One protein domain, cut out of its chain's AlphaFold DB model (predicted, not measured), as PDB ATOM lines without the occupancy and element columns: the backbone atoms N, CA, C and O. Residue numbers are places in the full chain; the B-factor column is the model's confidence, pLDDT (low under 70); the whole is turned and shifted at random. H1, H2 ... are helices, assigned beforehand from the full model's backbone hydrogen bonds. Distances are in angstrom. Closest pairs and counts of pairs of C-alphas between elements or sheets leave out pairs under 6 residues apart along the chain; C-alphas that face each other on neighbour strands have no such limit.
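Overview. This is residues 2 to 64 of the 269 residues of an uncharacterized protein of Heligmosomoides polygyrus (UniProt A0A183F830). H4, H2 and H3 pack side by side as a small triangular bundle, mostly aligned, with short H1 apart at one end. The 63 printed residues are all helix in class, with four named helices, H1 to H4, and no named strand. The whole is only just loose, close to compact: radius of gyration of the C-alphas 12.9 A, spans 43 by 23 by 16 A.

Along the chain. H4, residues 46 to 64, spans 27.0 A and ends at C-alpha 64, (89.626, 7.304, 2.754). H2, residues 11 to 26, spans 23.0 A; H3, residues 33 to 40, 11.7 A. H1, residues 2 to 5, spans 5.8 A from C-alpha 2, (90.601, 36.026, 27.731).

Arrangement. With residues 46 to 54 alone, H4 touches H2 (closest C-alphas Gly 19 and Phe 47, 4.0 A; shallow tilt of 24 degrees, the same way) and H3 (Met 35 and Val 50, 5.1 A; shallow, 15 degrees, opposite ways, a hairpin). H2 and H3, also a hairpin, touch at Tyr 23 and Met 35, 6.2 A. Every O i to N i+4 pair is within hydrogen-bond range in H2 and H4, 3 of 4 in H3.

Size, cuts and confidence. The farthest C-alphas, Arg 7 and Gln 64, are 43.5 A apart. The printed part has no cut and no long link. Residues 2 to 13 have pLDDT under 70.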
ATOM      1  N   ARG A   2      91.265  37.288  27.283       47.09
ATOM      2  CA  ARG A   2      90.601  36.026  27.731       47.09
ATOM      3  C   ARG A   2      89.858  36.088  29.087       47.09
ATOM      4  O   ARG A   2      88.830  35.442  29.231       47.09
ATOM      5  N   GLN A   3      90.332  36.877  30.055       48.78
ATOM      6  CA  GLN A   3      89.681  37.043  31.368       48.78
ATOM      7  C   GLN A   3      88.390  37.891  31.351       48.78
ATOM      8  O   GLN A   3      87.599  37.781  32.279       48.78
ATOM      9  N   ILE A   4      88.160  38.719  30.324       50.25
ATOM     10  CA  ILE A   4      86.979  39.602  30.244       50.25
ATOM     11  C   ILE A   4      85.761  38.814  29.742       50.25
ATOM     12  O   ILE A   4      84.693  38.884  30.340       50.25
ATOM     13  N   ALA A   5      85.944  37.982  28.709       49.41
ATOM     14  CA  ALA A   5      84.887  37.122  28.165       49.41
ATOM     15  C   ALA A   5      84.272  36.175  29.216       49.41
ATOM     16  O   ALA A   5      83.082  35.887  29.167       49.41
ATOM     17  N   ARG A   6      85.062  35.758  30.218       50.50
ATOM     18  CA  ARG A   6      84.622  34.921  31.348       50.50
ATOM     19  C   ARG A   6      83.647  35.592  32.329       50.50
ATOM     20  O   ARG A   6      83.181  34.918  33.238       50.50
ATOM     21  N   ARG A   7      83.356  36.892  32.193       54.50
ATOM     22  CA  ARG A   7      82.464  37.638  33.108       54.50
ATOM     23  C   ARG A   7      81.075  37.963  32.543       54.50
ATOM     24  O   ARG A   7      80.295  38.581  33.255       54.50
ATOM     25  N   MET A   8      80.766  37.600  31.292       53.41
ATOM     26  CA  MET A   8      79.550  38.081  30.600       53.41
ATOM     27  C   MET A   8      78.583  36.986  30.119       53.41
ATOM     28  O   MET A   8      77.555  37.304  29.528       53.41
ATOM     29  N   ALA A   9      78.881  35.714  30.379       54.66
ATOM     30  CA  ALA A   9      77.968  34.592  30.175       54.66
ATOM     31  C   ALA A   9      78.323  33.458  31.156       54.66
ATOM     32  O   ALA A   9      79.503  33.329  31.500       54.66
ATOM     33  N   PRO A  10      77.357  32.628  31.594       62.97
ATOM     34  CA  PRO A  10      77.670  31.385  32.294       62.97
ATOM     35  C   PRO A  10      78.499  30.467  31.382       62.97
ATOM     36  O   PRO A  10      78.265  30.406  30.172       62.97
ATOM     37  N   GLU A  11      79.480  29.756  31.948       60.59
ATOM     38  CA  GLU A  11      80.452  28.971  31.165       60.59
ATOM     39  C   GLU A  11      79.753  27.840  30.369       60.59
ATOM     40  O   GLU A  11      80.178  27.539  29.253       60.59
ATOM     41  N   GLN A  12      78.596  27.339  30.845       62.16
ATOM     42  CA  GLN A  12      77.721  26.407  30.111       62.16
ATOM     43  C   GLN A  12      77.201  26.975  28.773       62.16
ATOM     44  O   GLN A  12      77.243  26.300  27.745       62.16
ATOM     45  N   ALA A  13      76.750  28.234  28.746       68.25
ATOM     46  CA  ALA A  13      76.195  28.848  27.534       68.25
ATOM     47  C   ALA A  13      77.270  29.124  26.466       68.25
ATOM     48  O   ALA A  13      76.962  29.239  25.277       68.25
ATOM     49  N   MET A  14      78.538  29.221  26.878       83.62
ATOM     50  CA  MET A  14      79.675  29.310  25.961       83.62
ATOM     51  C   MET A  14      80.051  27.949  25.363       83.62
ATOM     52  O   MET A  14      80.452  27.914  24.202       83.62
ATOM     53  N   ASP A  15      79.901  26.854  26.113       89.25
ATOM     54  CA  ASP A  15      80.172  25.486  25.651       89.25
ATOM     55  C   ASP A  15      79.235  25.075  24.504       89.25
ATOM     56  O   ASP A  15      79.711  24.829  23.392       89.25
ATOM     57  N   PHE A  16      77.910  25.127  24.714       92.81
ATOM     58  CA  PHE A  16      76.935  24.826  23.654       92.81
ATOM     59  C   PHE A  16      77.164  25.704  22.417       92.81
ATOM     60  O   PHE A  16      77.297  25.194  21.308       92.81
ATOM     61  N   LYS A  17      77.321  27.024  22.602       92.81
ATOM     62  CA  LYS A  17      77.541  27.978  21.503       92.81
ATOM     63  C   LYS A  17      78.825  27.706  20.712       92.81
ATOM     64  O   LYS A  17      78.856  27.937  19.502       92.81
ATOM     65  N   LEU A  18      79.883  27.221  21.365       93.62
ATOM     66  CA  LEU A  18      81.134  26.847  20.705       93.62
ATOM     67  C   LEU A  18      81.001  25.505  19.966       93.62
ATOM     68  O   LEU A  18      81.523  25.376  18.858       93.62
ATOM     69  N   GLY A  19      80.248  24.549  20.524       95.31
ATOM     70  CA  GLY A  19      79.833  23.317  19.847       95.31
ATOM     71  C   GLY A  19      79.011  23.601  18.586       95.31
ATOM     72  O   GLY A  19      79.405  23.184  17.497       95.31
ATOM     73  N   SER A  20      77.936  24.391  18.692       94.94
ATOM     74  CA  SER A  20      77.101  24.782  17.545       94.94
ATOM     75  C   SER A  20      77.926  25.471  16.463       94.94
ATOM     76  O   SER A  20      77.782  25.151  15.284       94.94
ATOM     77  N   LYS A  21      78.849  26.368  16.844       97.44
ATOM     78  CA  LYS A  21      79.678  27.072  15.860       97.44
ATOM     79  C   LYS A  21      80.714  26.169  15.186       97.44
ATOM     80  O   LYS A  21      81.032  26.387  14.018       97.44
ATOM     81  N   LEU A  22      81.221  25.148  15.882       96.44
ATOM     82  CA  LEU A  22      82.058  24.118  15.266       96.44
ATOM     83  C   LEU A  22      81.246  23.271  14.273       96.44
ATOM     84  O   LEU A  22      81.721  23.040  13.162       96.44
ATOM     85  N   TYR A  23      80.016  22.885  14.631       96.62
ATOM     86  CA  TYR A  23      79.106  22.198  13.715       96.62
ATOM     87  C   TYR A  23      78.804  23.039  12.466       96.62
ATOM     88  O   TYR A  23      79.006  22.542  11.366       96.62
ATOM     89  N   GLU A  24      78.424  24.319  12.594       96.88
ATOM     90  CA  GLU A  24      78.184  25.213  11.443       96.88
ATOM     91  C   GLU A  24      79.354  25.216  10.443       96.88
ATOM     92  O   GLU A  24      79.155  25.052   9.238       96.88
ATOM     93  N   CYS A  25      80.588  25.362  10.937       97.06
ATOM     94  CA  CYS A  25      81.790  25.383  10.102       97.06
ATOM     95  C   CYS A  25      82.034  24.058   9.356       97.06
ATOM     96  O   CYS A  25      82.655  24.059   8.291       97.06
ATOM     97  N   LEU A  26      81.555  22.932   9.896       96.69
ATOM     98  CA  LEU A  26      81.798  21.580   9.385       96.69
ATOM     99  C   LEU A  26      80.533  20.891   8.834       96.69
ATOM    100  O   LEU A  26      80.613  19.759   8.364       96.69
ATOM    101  N   ALA A  27      79.378  21.564   8.818       95.38
ATOM    102  CA  ALA A  27      78.091  20.998   8.397       95.38
ATOM    103  C   ALA A  27      78.109  20.474   6.946       95.38
ATOM    104  O   ALA A  27      77.425  19.507   6.620       95.38
ATOM    105  N   HIS A  28      78.957  21.064   6.097       94.75
ATOM    106  CA  HIS A  28      79.202  20.659   4.711       94.75
ATOM    107  C   HIS A  28      80.028  19.360   4.558       94.75
ATOM    108  O   HIS A  28      80.338  18.952   3.437       94.75
ATOM    109  N   TRP A  29      80.461  18.727   5.653       94.75
ATOM    110  CA  TRP A  29      81.181  17.454   5.603       94.75
ATOM    111  C   TRP A  29      80.222  16.287   5.366       94.75
ATOM    112  O   TRP A  29      79.084  16.284   5.830       94.75
ATOM    113  N   LYS A  30      80.708  15.252   4.674       90.44
ATOM    114  CA  LYS A  30      79.998  13.973   4.617       90.44
ATOM    115  C   LYS A  30      79.865  13.428   6.042       90.44
ATOM    116  O   LYS A  30      80.814  13.505   6.816       90.44
ATOM    117  N   ASP A  31      78.689  12.889   6.351       92.06
ATOM    118  CA  ASP A  31      78.343  12.321   7.657       92.06
ATOM    119  C   ASP A  31      78.375  13.339   8.825       92.06
ATOM    120  O   ASP A  31      78.488  12.974   9.994       92.06
ATOM    121  N   SER A  32      78.205  14.636   8.529       93.44
ATOM    122  CA  SER A  32      78.169  15.716   9.529       93.44
ATOM    123  C   SER A  32      77.021  15.622  10.544       93.44
ATOM    124  O   SER A  32      77.120  16.211  11.619       93.44
ATOM    125  N   TYR A  33      75.968  14.848  10.266       93.88
ATOM    126  CA  TYR A  33      74.839  14.635  11.181       93.88
ATOM    127  C   TYR A  33      75.244  13.968  12.509       93.88
ATOM    128  O   TYR A  33      74.569  14.173  13.514       93.88
ATOM    129  N   TYR A  34      76.373  13.251  12.573       93.19
ATOM    130  CA  TYR A  34      76.903  12.764  13.853       93.19
ATOM    131  C   TYR A  34      77.305  13.914  14.797       93.19
ATOM    132  O   TYR A  34      77.184  13.782  16.011       93.19
ATOM    133  N   MET A  35      77.735  15.065  14.262       94.94
ATOM    134  CA  MET A  35      77.998  16.266  15.069       94.94
ATOM    135  C   MET A  35      76.705  16.960  15.515       94.94
ATOM    136  O   MET A  35      76.717  17.625  16.542       94.94
ATOM    137  N   LEU A  36      75.598  16.793  14.779       93.62
ATOM    138  CA  LEU A  36      74.282  17.286  15.194       93.62
ATOM    139  C   LEU A  36      73.757  16.486  16.395       93.62
ATOM    140  O   LEU A  36      73.331  17.088  17.370       93.62
ATOM    141  N   ALA A  37      73.892  15.155  16.381       92.00
ATOM    142  CA  ALA A  37      73.589  14.320  17.550       92.00
ATOM    143  C   ALA A  37      74.484  14.659  18.761       92.00
ATOM    144  O   ALA A  37      74.021  14.684  19.896       92.00
ATOM    145  N   ALA A  38      75.756  15.006  18.535       95.06
ATOM    146  CA  ALA A  38      76.660  15.456  19.598       95.06
ATOM    147  C   ALA A  38      76.297  16.831  20.210       95.06
ATOM    148  O   ALA A  38      76.861  17.193  21.242       95.06
ATOM    149  N   LEU A  39      75.356  17.590  19.624       95.00
ATOM    150  CA  LEU A  39      74.792  18.796  20.249       95.00
ATOM    151  C   LEU A  39      73.736  18.484  21.324       95.00
ATOM    152  O   LEU A  39      73.403  19.373  22.101       95.00
ATOM    153  N   GLU A  40      73.252  17.240  21.404       93.06
ATOM    154  CA  GLU A  40      72.328  16.757  22.447       93.06
ATOM    155  C   GLU A  40      73.067  16.268  23.714       93.06
ATOM    156  O   GLU A  40      72.456  15.738  24.643       93.06
ATOM    157  N   ALA A  41      74.396  16.434  23.766       92.06
ATOM    158  CA  ALA A  41      75.219  16.088  24.920       92.06
ATOM    159  C   ALA A  41      74.897  16.960  26.161       92.06
ATOM    160  O   ALA A  41      74.432  18.093  26.018       92.06
ATOM    161  N   PRO A  42      75.179  16.481  27.391       89.88
ATOM    162  CA  PRO A  42      74.955  17.256  28.612       89.88
ATOM    163  C   PRO A  42      75.689  18.606  28.629       89.88
ATOM    164  O   PRO A  42      76.826  18.722  28.161       89.88
ATOM    165  N   GLU A  43      75.059  19.620  29.228       83.25
ATOM    166  CA  GLU A  43      75.617  20.974  29.333       83.25
ATOM    167  C   GLU A  43      77.028  20.980  29.949       83.25
ATOM    168  O   GLU A  43      77.270  20.396  31.008       83.25
ATOM    169  N   GLY A  44      77.970  21.669  29.297       86.81
ATOM    170  CA  GLY A  44      79.376  21.717  29.708       86.81
ATOM    171  C   GLY A  44      80.262  20.630  29.084       86.81
ATOM    172  O   GLY A  44      81.466  20.621  29.347       86.81
ATOM    173  N   GLN A  45      79.702  19.728  28.268       91.88
ATOM    174  CA  GLN A  45      80.447  18.724  27.492       91.88
ATOM    175  C   GLN A  45      80.268  18.882  25.969       91.88
ATOM    176  O   GLN A  45      81.012  18.276  25.195       91.88
ATOM    177  N   VAL A  46      79.334  19.730  25.526       94.31
ATOM    178  CA  VAL A  46      78.850  19.829  24.142       94.31
ATOM    179  C   VAL A  46      79.974  20.158  23.163       94.31
ATOM    180  O   VAL A  46      80.091  19.525  22.111       94.31
ATOM    181  N   PHE A  47      80.863  21.101  23.494       94.50
ATOM    182  CA  PHE A  47      81.986  21.410  22.614       94.50
ATOM    183  C   PHE A  47      82.974  20.245  22.501       94.50
ATOM    184  O   PHE A  47      83.531  20.038  21.424       94.50
ATOM    185  N   GLN A  48      83.212  19.479  23.574       94.75
ATOM    186  CA  GLN A  48      84.166  18.366  23.525       94.75
ATOM    187  C   GLN A  48      83.605  17.170  22.751       94.75
ATOM    188  O   GLN A  48      84.359  16.567  21.988       94.75
ATOM    189  N   GLU A  49      82.308  16.879  22.858       96.00
ATOM    190  CA  GLU A  49      81.670  15.816  22.073       96.00
ATOM    191  C   GLU A  49      81.630  16.166  20.579       96.00
ATOM    192  O   GLU A  49      82.173  15.422  19.757       96.00
ATOM    193  N   VAL A  50      81.135  17.357  20.210       97.31
ATOM    194  CA  VAL A  50      81.145  17.822  18.806       97.31
ATOM    195  C   VAL A  50      82.568  17.841  18.236       97.31
ATOM    196  O   VAL A  50      82.796  17.415  17.102       97.31
ATOM    197  N   ARG A  51      83.559  18.274  19.025       97.00
ATOM    198  CA  ARG A  51      84.978  18.258  18.637       97.00
ATOM    199  C   ARG A  51      85.539  16.845  18.487       97.00
ATOM    200  O   ARG A  51      86.354  16.622  17.593       97.00
ATOM    201  N   THR A  52      85.127  15.902  19.326       96.88
ATOM    202  CA  THR A  52      85.567  14.502  19.253       96.88
ATOM    203  C   THR A  52      85.023  13.838  17.992       96.88
ATOM    204  O   THR A  52      85.799  13.239  17.242       96.88
ATOM    205  N   VAL A  53      83.742  14.049  17.674       96.44
ATOM    206  CA  VAL A  53      83.139  13.587  16.414       96.44
ATOM    207  C   VAL A  53      83.794  14.255  15.198       96.44
ATOM    208  O   VAL A  53      84.148  13.563  14.244       96.44
ATOM    209  N   ALA A  54      84.052  15.566  15.232       97.25
ATOM    210  CA  ALA A  54      84.751  16.270  14.151       97.25
ATOM    211  C   ALA A  54      86.160  15.697  13.879       97.25
ATOM    212  O   ALA A  54      86.543  15.482  12.727       97.25
ATOM    213  N   LEU A  55      86.928  15.403  14.935       96.44
ATOM    214  CA  LEU A  55      88.255  14.783  14.824       96.44
ATOM    215  C   LEU A  55      88.187  13.336  14.309       96.44
ATOM    216  O   LEU A  55      89.080  12.906  13.577       96.44
ATOM    217  N   TRP A  56      87.142  12.586  14.664       95.56
ATOM    218  CA  TRP A  56      86.889  11.238  14.149       95.56
ATOM    219  C   TRP A  56      86.535  11.256  12.651       95.56
ATOM    220  O   TRP A  56      87.143  10.514  11.875       95.56
ATOM    221  N   LEU A  57      85.660  12.172  12.218       94.44
ATOM    222  CA  LEU A  57      85.313  12.360  10.806       94.44
ATOM    223  C   LEU A  57      86.539  12.723   9.948       94.44
ATOM    224  O   LEU A  57      86.711  12.150   8.872       94.44
ATOM    225  N   GLU A  58      87.437  13.601  10.415       95.06
ATOM    226  CA  GLU A  58      88.650  13.924   9.640       95.06
ATOM    227  C   GLU A  58      89.637  12.749   9.585       95.06
ATOM    228  O   GLU A  58      90.224  12.500   8.533       95.06
ATOM    229  N   ARG A  59      89.779  11.953  10.657       92.81
ATOM    230  CA  ARG A  59      90.581  10.710  10.620       92.81
ATOM    231  C   ARG A  59      90.051   9.730   9.570       92.81
ATOM    232  O   ARG A  59      90.834   9.207   8.779       92.81
ATOM    233  N   ILE A  60      88.731   9.539   9.510       89.56
ATOM    234  CA  ILE A  60      88.074   8.730   8.472       89.56
ATOM    235  C   ILE A  60      88.338   9.315   7.079       89.56
ATOM    236  O   ILE A  60      88.692   8.578   6.157       89.56
ATOM    237  N   ARG A  61      88.239  10.637   6.917       90.00
ATOM    238  CA  ARG A  61      88.492  11.332   5.646       90.00
ATOM    239  C   ARG A  61      89.938  11.175   5.165       90.00
ATOM    240  O   ARG A  61      90.163  10.984   3.970       90.00
ATOM    241  N   ILE A  62      90.908  11.226   6.077       88.75
ATOM    242  CA  ILE A  62      92.331  10.985   5.797       88.75
ATOM    243  C   ILE A  62      92.550   9.530   5.361       88.75
ATOM    244  O   ILE A  62      93.166   9.299   4.321       88.75
ATOM    245  N   ALA A  63      91.988   8.555   6.085       84.56
ATOM    246  CA  ALA A  63      92.083   7.139   5.724       84.56
ATOM    247  C   ALA A  63      91.450   6.842   4.348       84.56
ATOM    248  O   ALA A  63      92.051   6.164   3.513       84.56
ATOM    249  N   GLN A  64      90.280   7.424   4.059       83.88
ATOM    250  CA  GLN A  64      89.626   7.304   2.754       83.88
ATOM    251  C   GLN A  64      90.497   7.892   1.629       83.88
ATOM    252  O   GLN A  64      90.734   7.203   0.638       83.88
TER     253      GLN A  64